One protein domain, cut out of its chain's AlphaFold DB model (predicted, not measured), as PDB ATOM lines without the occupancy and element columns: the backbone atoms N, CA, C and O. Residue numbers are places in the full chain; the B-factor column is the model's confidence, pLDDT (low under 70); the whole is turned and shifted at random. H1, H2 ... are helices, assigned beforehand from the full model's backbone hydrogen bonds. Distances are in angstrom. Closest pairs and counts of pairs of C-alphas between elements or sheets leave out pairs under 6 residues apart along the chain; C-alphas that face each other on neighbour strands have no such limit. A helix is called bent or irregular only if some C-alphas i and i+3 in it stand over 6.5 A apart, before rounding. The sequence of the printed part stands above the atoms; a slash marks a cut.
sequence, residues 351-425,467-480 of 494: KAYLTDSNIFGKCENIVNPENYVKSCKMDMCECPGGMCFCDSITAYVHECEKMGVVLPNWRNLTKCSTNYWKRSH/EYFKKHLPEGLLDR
ATOM      1  N   LYS A 351     216.092 152.800 186.164       56.56
ATOM      2  CA  LYS A 351     215.176 152.866 187.308       56.56
ATOM      3  C   LYS A 351     215.834 152.139 188.480       56.56
ATOM      4  O   LYS A 351     216.271 150.997 188.325       56.56
ATOM      5  N   ALA A 352     215.953 152.823 189.616       62.16
ATOM      6  CA  ALA A 352     216.392 152.207 190.858       62.16
ATOM      7  C   ALA A 352     215.389 151.113 191.255       62.16
ATOM      8  O   ALA A 352     214.201 151.214 190.961       62.16
ATOM      9  N   TYR A 353     215.833 150.072 191.948       68.00
ATOM     10  CA  TYR A 353     214.933 148.993 192.360       68.00
ATOM     11  C   TYR A 353     213.719 149.484 193.177       68.00
ATOM     12  O   TYR A 353     212.597 149.083 192.891       68.00
ATOM     13  N   LEU A 354     213.915 150.448 194.090       74.50
ATOM     14  CA  LEU A 354     212.837 151.099 194.864       74.50
ATOM     15  C   LEU A 354     211.866 151.955 194.018       74.50
ATOM     16  O   LEU A 354     210.848 152.420 194.522       74.50
ATOM     17  N   THR A 355     212.170 152.149 192.731       72.44
ATOM     18  CA  THR A 355     211.325 152.842 191.740       72.44
ATOM     19  C   THR A 355     210.631 151.873 190.773       72.44
ATOM     20  O   THR A 355     210.034 152.292 189.779       72.44
ATOM     21  N   ASP A 356     210.717 150.555 191.010       78.00
ATOM     22  CA  ASP A 356     209.971 149.573 190.222       78.00
ATOM     23  C   ASP A 356     208.488 149.617 190.604       78.00
ATOM     24  O   ASP A 356     208.067 149.099 191.641       78.00
ATOM     25  N   SER A 357     207.688 150.223 189.731       79.81
ATOM     26  CA  SER A 357     206.250 150.374 189.925       79.81
ATOM     27  C   SER A 357     205.493 149.046 189.996       79.81
ATOM     28  O   SER A 357     204.385 149.016 190.523       79.81
ATOM     29  N   ASN A 358     206.071 147.943 189.506       79.50
ATOM     30  CA  ASN A 358     205.468 146.614 189.648       79.50
ATOM     31  C   ASN A 358     205.591 146.071 191.079       79.50
ATOM     32  O   ASN A 358     204.831 145.187 191.465       79.50
ATOM     33  N   ILE A 359     206.557 146.572 191.854       82.50
ATOM     34  CA  ILE A 359     206.832 146.128 193.225       82.50
ATOM     35  C   ILE A 359     206.294 147.143 194.235       82.50
ATOM     36  O   ILE A 359     205.675 146.751 195.219       82.50
ATOM     37  N   PHE A 360     206.517 148.435 193.979       87.25
ATOM     38  CA  PHE A 360     206.244 149.532 194.915       87.25
ATOM     39  C   PHE A 360     205.124 150.478 194.445       87.25
ATOM     40  O   PHE A 360     204.929 151.554 195.014       87.25
ATOM     41  N   GLY A 361     204.371 150.104 193.403       84.00
ATOM     42  CA  GLY A 361     203.258 150.901 192.887       84.00
ATOM     43  C   GLY A 361     203.691 152.310 192.471       84.00
ATOM     44  O   GLY A 361     204.723 152.500 191.833       84.00
ATOM     45  N   LYS A 362     202.907 153.325 192.850       84.88
ATOM     46  CA  LYS A 362     203.243 154.745 192.628       84.88
ATOM     47  C   LYS A 362     203.993 155.376 193.810       84.88
ATOM     48  O   LYS A 362     204.040 156.601 193.899       84.88
ATOM     49  N   CYS A 363     204.573 154.579 194.714       86.12
ATOM     50  CA  CYS A 363     205.218 155.123 195.910       86.12
ATOM     51  C   CYS A 363     206.400 156.050 195.592       86.12
ATOM     52  O   CYS A 363     206.605 157.021 196.311       86.12
ATOM     53  N   GLU A 364     207.092 155.852 194.463       80.69
ATOM     54  CA  GLU A 364     208.175 156.747 194.019       80.69
ATOM     55  C   GLU A 364     207.738 158.213 193.837       80.69
ATOM     56  O   GLU A 364     208.570 159.114 193.908       80.69
ATOM     57  N   ASN A 365     206.438 158.458 193.642       78.50
ATOM     58  CA  ASN A 365     205.862 159.800 193.526       78.50
ATOM     59  C   ASN A 365     205.451 160.384 194.886       78.50
ATOM     60  O   ASN A 365     205.147 161.570 194.987       78.50
ATOM     61  N   ILE A 366     205.413 159.557 195.933       82.25
ATOM     62  CA  ILE A 366     204.852 159.896 197.242       82.25
ATOM     63  C   ILE A 366     205.934 159.973 198.316       82.25
ATOM     64  O   ILE A 366     205.909 160.906 199.116       82.25
ATOM     65  N   VAL A 367     206.886 159.039 198.293       84.38
ATOM     66  CA  VAL A 367     208.005 158.911 199.230       84.38
ATOM     67  C   VAL A 367     209.305 158.950 198.438       84.38
ATOM     68  O   VAL A 367     209.442 158.233 197.454       84.38
ATOM     69  N   ASN A 368     210.279 159.753 198.874       81.69
ATOM     70  CA  ASN A 368     211.561 159.894 198.181       81.69
ATOM     71  C   ASN A 368     212.410 158.605 198.284       81.69
ATOM     72  O   ASN A 368     213.014 158.373 199.338       81.69
ATOM     73  N   PRO A 369     212.546 157.798 197.213       80.44
ATOM     74  CA  PRO A 369     213.254 156.521 197.281       80.44
ATOM     75  C   PRO A 369     214.774 156.697 197.397       80.44
ATOM     76  O   PRO A 369     215.453 155.807 197.903       80.44
ATOM     77  N   GLU A 370     215.333 157.834 196.968       76.00
ATOM     78  CA  GLU A 370     216.785 158.065 196.967       76.00
ATOM     79  C   GLU A 370     217.357 158.104 198.389       76.00
ATOM     80  O   GLU A 370     218.476 157.644 198.610       76.00
ATOM     81  N   ASN A 371     216.584 158.578 199.371       77.69
ATOM     82  CA  ASN A 371     216.992 158.558 200.779       77.69
ATOM     83  C   ASN A 371     217.193 157.116 201.267       77.69
ATOM     84  O   ASN A 371     218.228 156.795 201.846       77.69
ATOM     85  N   TYR A 372     216.253 156.228 200.943       82.62
ATOM     86  CA  TYR A 372     216.310 154.815 201.311       82.62
ATOM     87  C   TYR A 372     217.375 154.050 200.517       82.62
ATOM     88  O   TYR A 372     218.055 153.199 201.080       82.62
ATOM     89  N   VAL A 373     217.593 154.373 199.234       77.06
ATOM     90  CA  VAL A 373     218.702 153.797 198.449       77.06
ATOM     91  C   VAL A 373     220.059 154.211 199.028       77.06
ATOM     92  O   VAL A 373     220.962 153.376 199.113       77.06
ATOM     93  N   LYS A 374     220.229 155.479 199.424       72.56
ATOM     94  CA  LYS A 374     221.472 155.962 200.046       72.56
ATOM     95  C   LYS A 374     221.732 155.261 201.378       72.56
ATOM     96  O   LYS A 374     222.830 154.733 201.548       72.56
ATOM     97  N   SER A 375     220.736 155.194 202.262       77.19
ATOM     98  CA  SER A 375     220.849 154.454 203.526       77.19
ATOM     99  C   SER A 375     221.162 152.980 203.280       77.19
ATOM    100  O   SER A 375     222.129 152.469 203.826       77.19
ATOM    101  N   CYS A 376     220.476 152.336 202.329       78.75
ATOM    102  CA  CYS A 376     220.743 150.948 201.953       78.75
ATOM    103  C   CYS A 376     222.200 150.718 201.537       78.75
ATOM    104  O   CYS A 376     222.809 149.734 201.948       78.75
ATOM    105  N   LYS A 377     222.776 151.601 200.710       74.38
ATOM    106  CA  LYS A 377     224.185 151.486 200.297       74.38
ATOM    107  C   LYS A 377     225.132 151.611 201.489       74.38
ATOM    108  O   LYS A 377     226.127 150.893 201.542       74.38
ATOM    109  N   MET A 378     224.820 152.506 202.424       72.19
ATOM    110  CA  MET A 378     225.594 152.709 203.647       72.19
ATOM    111  C   MET A 378     225.518 151.495 204.576       72.19
ATOM    112  O   MET A 378     226.559 150.958 204.947       72.19
ATOM    113  N   ASP A 379     224.316 150.998 204.856       74.94
ATOM    114  CA  ASP A 379     224.094 149.844 205.732       74.94
ATOM    115  C   ASP A 379     224.757 148.576 205.173       74.94
ATOM    116  O   ASP A 379     225.342 147.779 205.907       74.94
ATOM    117  N   MET A 380     224.737 148.404 203.847       74.06
ATOM    118  CA  MET A 380     225.382 147.270 203.183       74.06
ATOM    119  C   MET A 380     226.913 147.282 203.310       74.06
ATOM    120  O   MET A 380     227.512 146.205 203.324       74.06
ATOM    121  N   CYS A 381     227.554 148.453 203.442       69.69
ATOM    122  CA  CYS A 381     228.999 148.553 203.703       69.69
ATOM    123  C   CYS A 381     229.383 148.049 205.099       69.69
ATOM    124  O   CYS A 381     230.488 147.549 205.288       69.69
ATOM    125  N   GLU A 382     228.487 148.190 206.076       73.12
ATOM    126  CA  GLU A 382     228.719 147.805 207.476       73.12
ATOM    127  C   GLU A 382     228.231 146.376 207.777       73.12
ATOM    128  O   GLU A 382     228.375 145.875 208.893       73.12
ATOM    129  N   CYS A 383     227.692 145.688 206.763       74.06
ATOM    130  CA  CYS A 383     227.037 144.389 206.869       74.06
ATOM    131  C   CYS A 383     227.683 143.338 205.934       74.06
ATOM    132  O   CYS A 383     227.048 142.928 204.961       74.06
ATOM    133  N   PRO A 384     228.915 142.854 206.231       52.62
ATOM    134  CA  PRO A 384     229.751 141.992 205.369       52.62
ATOM    135  C   PRO A 384     229.172 140.617 204.963       52.62
ATOM    136  O   PRO A 384     229.862 139.832 204.317       52.62
ATOM    137  N   GLY A 385     227.922 140.296 205.313       59.22
ATOM    138  CA  GLY A 385     227.294 139.015 204.969       59.22
ATOM    139  C   GLY A 385     225.775 138.933 205.152       59.22
ATOM    140  O   GLY A 385     225.251 137.826 205.262       59.22
ATOM    141  N   GLY A 386     225.050 140.057 205.235       63.62
ATOM    142  CA  GLY A 386     223.623 140.060 205.584       63.62
ATOM    143  C   GLY A 386     222.715 140.735 204.556       63.62
ATOM    144  O   GLY A 386     223.119 141.666 203.866       63.62
ATOM    145  N   MET A 387     221.453 140.291 204.501       67.56
ATOM    146  CA  MET A 387     220.355 140.922 203.750       67.56
ATOM    147  C   MET A 387     219.924 142.279 204.351       67.56
ATOM    148  O   MET A 387     218.737 142.571 204.419       67.56
ATOM    149  N   CYS A 388     220.871 143.117 204.781       75.69
ATOM    150  CA  CYS A 388     220.619 144.426 205.397       75.69
ATOM    151  C   CYS A 388     219.885 145.396 204.447       75.69
ATOM    152  O   CYS A 388     219.157 146.285 204.882       75.69
ATOM    153  N   PHE A 389     219.966 145.168 203.131       77.38
ATOM    154  CA  PHE A 389     219.135 145.874 202.154       77.38
ATOM    155  C   PHE A 389     217.627 145.676 202.402       77.38
ATOM    156  O   PHE A 389     216.840 146.569 202.093       77.38
ATOM    157  N   CYS A 390     217.206 144.545 202.985       83.56
ATOM    158  CA  CYS A 390     215.805 144.295 203.313       83.56
ATOM    159  C   CYS A 390     215.284 145.200 204.426       83.56
ATOM    160  O   CYS A 390     214.093 145.503 204.419       83.56
ATOM    161  N   ASP A 391     216.138 145.674 205.334       83.50
ATOM    162  CA  ASP A 391     215.732 146.621 206.376       83.50
ATOM    163  C   ASP A 391     215.413 147.985 205.747       83.50
ATOM    164  O   ASP A 391     214.357 148.563 206.004       83.50
ATOM    165  N   SER A 392     216.247 148.434 204.802       85.12
ATOM    166  CA  SER A 392     215.990 149.642 204.006       85.12
ATOM    167  C   SER A 392     214.748 149.527 203.110       85.12
ATOM    168  O   SER A 392     213.964 150.472 203.030       85.12
ATOM    169  N   ILE A 393     214.529 148.375 202.457       86.44
ATOM    170  CA  ILE A 393     213.299 148.129 201.678       86.44
ATOM    171  C   ILE A 393     212.075 148.118 202.605       86.44
ATOM    172  O   ILE A 393     211.059 148.717 202.267       86.44
ATOM    173  N   THR A 394     212.167 147.476 203.775       88.25
ATOM    174  CA  THR A 394     211.072 147.436 204.759       88.25
ATOM    175  C   THR A 394     210.712 148.842 205.227       88.25
ATOM    176  O   THR A 394     209.535 149.187 205.241       88.25
ATOM    177  N   ALA A 395     211.712 149.667 205.552       88.88
ATOM    178  CA  ALA A 395     211.497 151.051 205.960       88.88
ATOM    179  C   ALA A 395     210.803 151.872 204.861       88.88
ATOM    180  O   ALA A 395     209.845 152.585 205.149       88.88
ATOM    181  N   TYR A 396     211.234 151.723 203.602       89.06
ATOM    182  CA  TYR A 396     210.586 152.387 202.469       89.06
ATOM    183  C   TYR A 396     209.124 151.959 202.324       89.06
ATOM    184  O   TYR A 396     208.245 152.808 202.216       89.06
ATOM    185  N   VAL A 397     208.848 150.652 202.376       89.81
ATOM    186  CA  VAL A 397     207.485 150.128 202.235       89.81
ATOM    187  C   VAL A 397     206.579 150.570 203.379       89.81
ATOM    188  O   VAL A 397     205.458 150.983 203.109       89.81
ATOM    189  N   HIS A 398     207.051 150.561 204.626       90.81
ATOM    190  CA  HIS A 398     206.254 151.052 205.751       90.81
ATOM    191  C   HIS A 398     205.844 152.520 205.559       90.81
ATOM    192  O   HIS A 398     204.699 152.877 205.835       90.81
ATOM    193  N   GLU A 399     206.741 153.366 205.043       91.06
ATOM    194  CA  GLU A 399     206.397 154.760 204.750       91.06
ATOM    195  C   GLU A 399     205.425 154.868 203.559       91.06
ATOM    196  O   GLU A 399     204.493 155.668 203.598       91.06
ATOM    197  N   CYS A 400     205.571 154.022 202.532       90.19
ATOM    198  CA  CYS A 400     204.603 153.924 201.432       90.19
ATOM    199  C   CYS A 400     203.197 153.550 201.929       90.19
ATOM    200  O   CYS A 400     202.211 154.177 201.539       90.19
ATOM    201  N   GLU A 401     203.102 152.532 202.785       91.62
ATOM    202  CA  GLU A 401     201.843 152.029 203.344       91.62
ATOM    203  C   GLU A 401     201.182 153.067 204.254       91.62
ATOM    204  O   GLU A 401     199.974 153.283 204.165       91.62
ATOM    205  N   LYS A 402     201.977 153.791 205.052       90.88
ATOM    206  CA  LYS A 402     201.505 154.929 205.855       90.88
ATOM    207  C   LYS A 402     200.901 156.046 204.997       90.88
ATOM    208  O   LYS A 402     199.965 156.710 205.432       90.88
ATOM    209  N   MET A 403     201.400 156.225 203.775       89.62
ATOM    210  CA  MET A 403     200.861 157.168 202.792       89.62
ATOM    211  C   MET A 403     199.709 156.584 201.949       89.62
ATOM    212  O   MET A 403     199.307 157.179 200.949       89.62
ATOM    213  N   GLY A 404     199.174 155.419 202.330       88.88
ATOM    214  CA  GLY A 404     198.005 154.797 201.706       88.88
ATOM    215  C   GLY A 404     198.302 153.922 200.483       88.88
ATOM    216  O   GLY A 404     197.370 153.512 199.791       88.88
ATOM    217  N   VAL A 405     199.569 153.613 200.185       89.25
ATOM    218  CA  VAL A 405     199.928 152.707 199.080       89.25
ATOM    219  C   VAL A 405     199.840 151.254 199.544       89.25
ATOM    220  O   VAL A 405     200.567 150.839 200.440       89.25
ATOM    221  N   VAL A 406     199.002 150.447 198.895       88.44
ATOM    222  CA  VAL A 406     198.835 149.027 199.242       88.44
ATOM    223  C   VAL A 406     199.857 148.168 198.493       88.44
ATOM    224  O   VAL A 406     199.824 148.087 197.264       88.44
ATOM    225  N   LEU A 407     200.753 147.505 199.231       87.81
ATOM    226  CA  LEU A 407     201.847 146.694 198.686       87.81
ATOM    227  C   LEU A 407     201.787 145.258 199.254       87.81
ATOM    228  O   LEU A 407     202.531 144.915 200.156       87.81
ATOM    229  N   PRO A 408     200.936 144.348 198.763       79.62
ATOM    230  CA  PRO A 408     200.757 143.045 199.419       79.62
ATOM    231  C   PRO A 408     201.891 142.042 199.124       79.62
ATOM    232  O   PRO A 408     202.192 141.176 199.942       79.62
ATOM    233  N   ASN A 409     202.555 142.160 197.968       83.69
ATOM    234  CA  ASN A 409     203.481 141.139 197.453       83.69
ATOM    235  C   ASN A 409     204.959 141.555 197.456       83.69
ATOM    236  O   ASN A 409     205.810 140.798 196.980       83.69
ATOM    237  N   TRP A 410     205.292 142.737 197.986       85.06
ATOM    238  CA  TRP A 410     206.651 143.276 197.884       85.06
ATOM    239  C   TRP A 410     207.687 142.341 198.519       85.06
ATOM    240  O   TRP A 410     208.757 142.157 197.953       85.06
ATOM    241  N   ARG A 411     207.379 141.671 199.638       84.94
ATOM    242  CA  ARG A 411     208.323 140.764 200.323       84.94
ATOM    243  C   ARG A 411     208.765 139.595 199.448       84.94
ATOM    244  O   ARG A 411     209.946 139.261 199.425       84.94
ATOM    245  N   ASN A 412     207.836 138.999 198.699       81.94
ATOM    246  CA  ASN A 412     208.142 137.887 197.802       81.94
ATOM    247  C   ASN A 412     208.931 138.376 196.576       81.94
ATOM    248  O   ASN A 412     209.979 137.830 196.238       81.94
ATOM    249  N   LEU A 413     208.486 139.484 195.974       80.88
ATOM    250  CA  LEU A 413     209.126 140.090 194.800       80.88
ATOM    251  C   LEU A 413     210.542 140.620 195.089       80.88
ATOM    252  O   LEU A 413     211.384 140.645 194.191       80.88
ATOM    253  N   THR A 414     210.809 141.003 196.340       78.56
ATOM    254  CA  THR A 414     212.105 141.513 196.824       78.56
ATOM    255  C   THR A 414     212.972 140.474 197.518       78.56
ATOM    256  O   THR A 414     214.119 140.765 197.855       78.56
ATOM    257  N   LYS A 415     212.460 139.248 197.697       83.31
ATOM    258  CA  LYS A 415     213.107 138.165 198.455       83.31
ATOM    259  C   LYS A 415     213.415 138.538 199.921       83.31
ATOM    260  O   LYS A 415     214.283 137.932 200.544       83.31
ATOM    261  N   CYS A 416     212.674 139.491 200.491       81.56
ATOM    262  CA  CYS A 416     212.806 139.946 201.875       81.56
ATOM    263  C   CYS A 416     211.800 139.243 202.804       81.56
ATOM    264  O   CYS A 416     210.684 139.720 203.022       81.56
ATOM    265  N   SER A 417     212.193 138.088 203.357       73.38
ATOM    266  CA  SER A 417     211.353 137.256 204.242       73.38
ATOM    267  C   SER A 417     211.180 137.837 205.659       73.38
ATOM    268  O   SER A 417     212.092 138.446 206.214       73.38
ATOM    269  N   THR A 418     210.022 137.588 206.284       64.31
ATOM    270  CA  THR A 418     209.650 138.031 207.645       64.31
ATOM    271  C   THR A 418     210.466 137.385 208.773       64.31
ATOM    272  O   THR A 418     210.559 137.951 209.859       64.31
ATOM    273  N   ASN A 419     211.126 136.247 208.530       54.00
ATOM    274  CA  ASN A 419     211.906 135.515 209.543       54.00
ATOM    275  C   ASN A 419     213.288 136.127 209.862       54.00
ATOM    276  O   ASN A 419     214.072 135.537 210.609       54.00
ATOM    277  N   TYR A 420     213.614 137.295 209.304       53.78
ATOM    278  CA  TYR A 420     214.954 137.882 209.387       53.78
ATOM    279  C   TYR A 420     215.297 138.474 210.765       53.78
ATOM    280  O   TYR A 420     216.423 138.310 211.240       53.78
ATOM    281  N   TRP A 421     214.308 139.045 211.462       44.84
ATOM    282  CA  TRP A 421     214.460 139.666 212.789       44.84
ATOM    283  C   TRP A 421     215.058 138.734 213.858       44.84
ATOM    284  O   TRP A 421     215.623 139.205 214.842       44.84
ATOM    285  N   LYS A 422     214.996 137.407 213.662       42.75
ATOM    286  CA  LYS A 422     215.568 136.421 214.591       42.75
ATOM    287  C   LYS A 422     217.078 136.194 214.431       42.75
ATOM    288  O   LYS A 422     217.689 135.693 215.366       42.75
ATOM    289  N   ARG A 423     217.708 136.528 213.295       43.50
ATOM    290  CA  ARG A 423     219.135 136.198 213.053       43.50
ATOM    291  C   ARG A 423     220.109 137.359 213.273       43.50
ATOM    292  O   ARG A 423     221.247 137.102 213.655       43.50
ATOM    293  N   SER A 424     219.695 138.610 213.073       44.12
ATOM    294  CA  SER A 424     220.589 139.777 213.191       44.12
ATOM    295  C   SER A 424     220.759 140.284 214.632       44.12
ATOM    296  O   SER A 424     221.854 140.708 215.001       44.12
ATOM    297  N   HIS A 425     219.729 140.176 215.480       43.72
ATOM    298  CA  HIS A 425     219.801 140.616 216.882       43.72
ATOM    299  C   HIS A 425     220.442 139.593 217.831       43.72
ATOM    300  O   HIS A 425     221.127 139.995 218.772       43.72
ATOM    301  N   GLU A 467     232.535 145.655 193.431       49.94
ATOM    302  CA  GLU A 467     232.532 144.184 193.408       49.94
ATOM    303  C   GLU A 467     231.820 143.596 194.622       49.94
ATOM    304  O   GLU A 467     231.069 142.627 194.491       49.94
ATOM    305  N   TYR A 468     232.013 144.205 195.793       50.62
ATOM    306  CA  TYR A 468     231.323 143.806 197.011       50.62
ATOM    307  C   TYR A 468     229.806 143.997 196.866       50.62
ATOM    308  O   TYR A 468     229.032 143.073 197.118       50.62
ATOM    309  N   PHE A 469     229.374 145.157 196.372       56.00
ATOM    310  CA  PHE A 469     227.970 145.450 196.118       56.00
ATOM    311  C   PHE A 469     227.373 144.492 195.077       56.00
ATOM    312  O   PHE A 469     226.325 143.906 195.339       56.00
ATOM    313  N   LYS A 470     228.048 144.253 193.941       60.09
ATOM    314  CA  LYS A 470     227.587 143.300 192.908       60.09
ATOM    315  C   LYS A 470     227.378 141.882 193.438       60.09
ATOM    316  O   LYS A 470     226.518 141.172 192.932       60.09
ATOM    317  N   LYS A 471     228.170 141.464 194.427       58.19
ATOM    318  CA  LYS A 471     228.111 140.119 195.005       58.19
ATOM    319  C   LYS A 471     226.996 139.952 196.045       58.19
ATOM    320  O   LYS A 471     226.506 138.839 196.214       58.19
ATOM    321  N   HIS A 472     226.606 141.024 196.740       56.75
ATOM    322  CA  HIS A 472     225.733 140.937 197.921       56.75
ATOM    323  C   HIS A 472     224.379 141.654 197.782       56.75
ATOM    324  O   HIS A 472     223.498 141.434 198.609       56.75
ATOM    325  N   LEU A 473     224.179 142.485 196.753       57.00
ATOM    326  CA  LEU A 473     222.877 143.084 196.440       57.00
ATOM    327  C   LEU A 473     222.174 142.295 195.323       57.00
ATOM    328  O   LEU A 473     222.823 141.936 194.341       57.00
ATOM    329  N   PRO A 474     220.849 142.065 195.419       55.62
ATOM    330  CA  PRO A 474     220.059 141.550 194.305       55.62
ATOM    331  C   PRO A 474     220.324 142.316 192.998       55.62
ATOM    332  O   PRO A 474     220.340 143.553 192.981       55.62
ATOM    333  N   GLU A 475     220.485 141.581 191.893       48.19
ATOM    334  CA  GLU A 475     220.614 142.146 190.545       48.19
ATOM    335  C   GLU A 475     219.437 143.098 190.251       48.19
ATOM    336  O   GLU A 475     218.296 142.674 190.078       48.19
ATOM    337  N   GLY A 476     219.714 144.407 190.211       51.19
ATOM    338  CA  GLY A 476     218.703 145.457 190.022       51.19
ATOM    339  C   GLY A 476     218.738 146.584 191.057       51.19
ATOM    340  O   GLY A 476     218.367 147.705 190.715       51.19
ATOM    341  N   LEU A 477     219.258 146.346 192.270       52.06
ATOM    342  CA  LEU A 477     219.532 147.410 193.258       52.06
ATOM    343  C   LEU A 477     220.708 148.311 192.845       52.06
ATOM    344  O   LEU A 477     220.785 149.468 193.254       52.06
ATOM    345  N   LEU A 478     221.589 147.791 191.986       48.16
ATOM    346  CA  LEU A 478     222.796 148.442 191.475       48.16
ATOM    347  C   LEU A 478     222.756 148.597 189.953       48.16
ATOM    348  O   LEU A 478     223.651 148.126 189.265       48.16
ATOM    349  N   ASP A 479     221.727 149.238 189.404       49.56
ATOM    350  CA  ASP A 479     221.669 149.559 187.973       49.56
ATOM    351  C   ASP A 479     221.475 148.345 187.032       49.56
ATOM    352  O   ASP A 479     222.402 147.847 186.384       49.56
ATOM    353  N   ARG A 480     220.214 147.967 186.778       38.91
ATOM    354  CA  ARG A 480     219.846 146.965 185.755       38.91
ATOM    355  C   ARG A 480     220.311 147.361 184.342       38.91
ATOM    356  O   ARG A 480     219.808 148.316 183.758       38.91
TER     357      ARG A 480
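AT A GLANCE: This is residues 351 to 425 and 467 to 480 of the 494 residues of an uncharacterized protein of Megaselia scalaris (UniProt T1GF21). A helical hairpin of the two long helices, H2 and H3, makes the core, with four short helices set round it. H1 and H4 meet as a pair alongside H3, H5 is off another side of H3, and H6 is by the far end of H2. The printed part has 89 residues with six named helices, H1 to H6 in chain order, and no named strand; its class is all helix. It is compact, with a radius of gyration of the C-alphas of 12.5 A, and spans 34 by 29 by 20 A.

IN THESE COORDINATES: H3, the longest helix, holds residues 389 to 402 and measures 20.2 A from C-alpha 389 at (219.135, 145.874, 202.154) to C-alpha 402 at (201.505, 154.929, 205.855). H2, residues 369 to 381, measures 18.8 A. The short ones are H1, residues 357 to 360, 5.1 A; H4, residues 410 to 414, 5.8 A; H5, residues 418 to 424, 12.4 A; and H6, residues 467 to 472, 8.8 A, ending at C-alpha 472 at (225.733, 140.937, 197.921). H5 is irregular: C-alphas 418 and 421 are 7.2 A apart.

HOW THE PARTS SIT: H2 and H3 touch as a hairpin, opposite ways at a shallow tilt of 25 degrees; their closest C-alphas, Cys 376 and Phe 389, are 5.3 A apart. H1 touches H4, closest at C-alphas Ile 359 and Trp 410, 5.5 A. H1 is close to H3 but not clearly touching, at C-alphas Phe 360 and Val 397, 7.4 A. H5 and H3 are near each other. H6 is close to H2 but not clearly touching, about perpendicular at 79 degrees, with C-alphas Met 380 and Phe 469 closest at 7.7 A. H2, H3, H4 and H6 have every O i to N i+4 pair within hydrogen-bond range; H5 has 0 of 3, and 1 of 4 O i to N i+3 pairs, and H1 is too short for an O i to N i+4 pair.

THE WHOLE: The C-alphas farthest apart, Gly 404 and Glu 467, are 37.1 A apart. Residues 426 to 466 are not printed, and C-alphas 425 and 467 are 26.9 A apart across the cut. Of the links that are printed whole, none is long. Confidence is under 70 in 30 residues, among them 418 to 425 and 467 to 480.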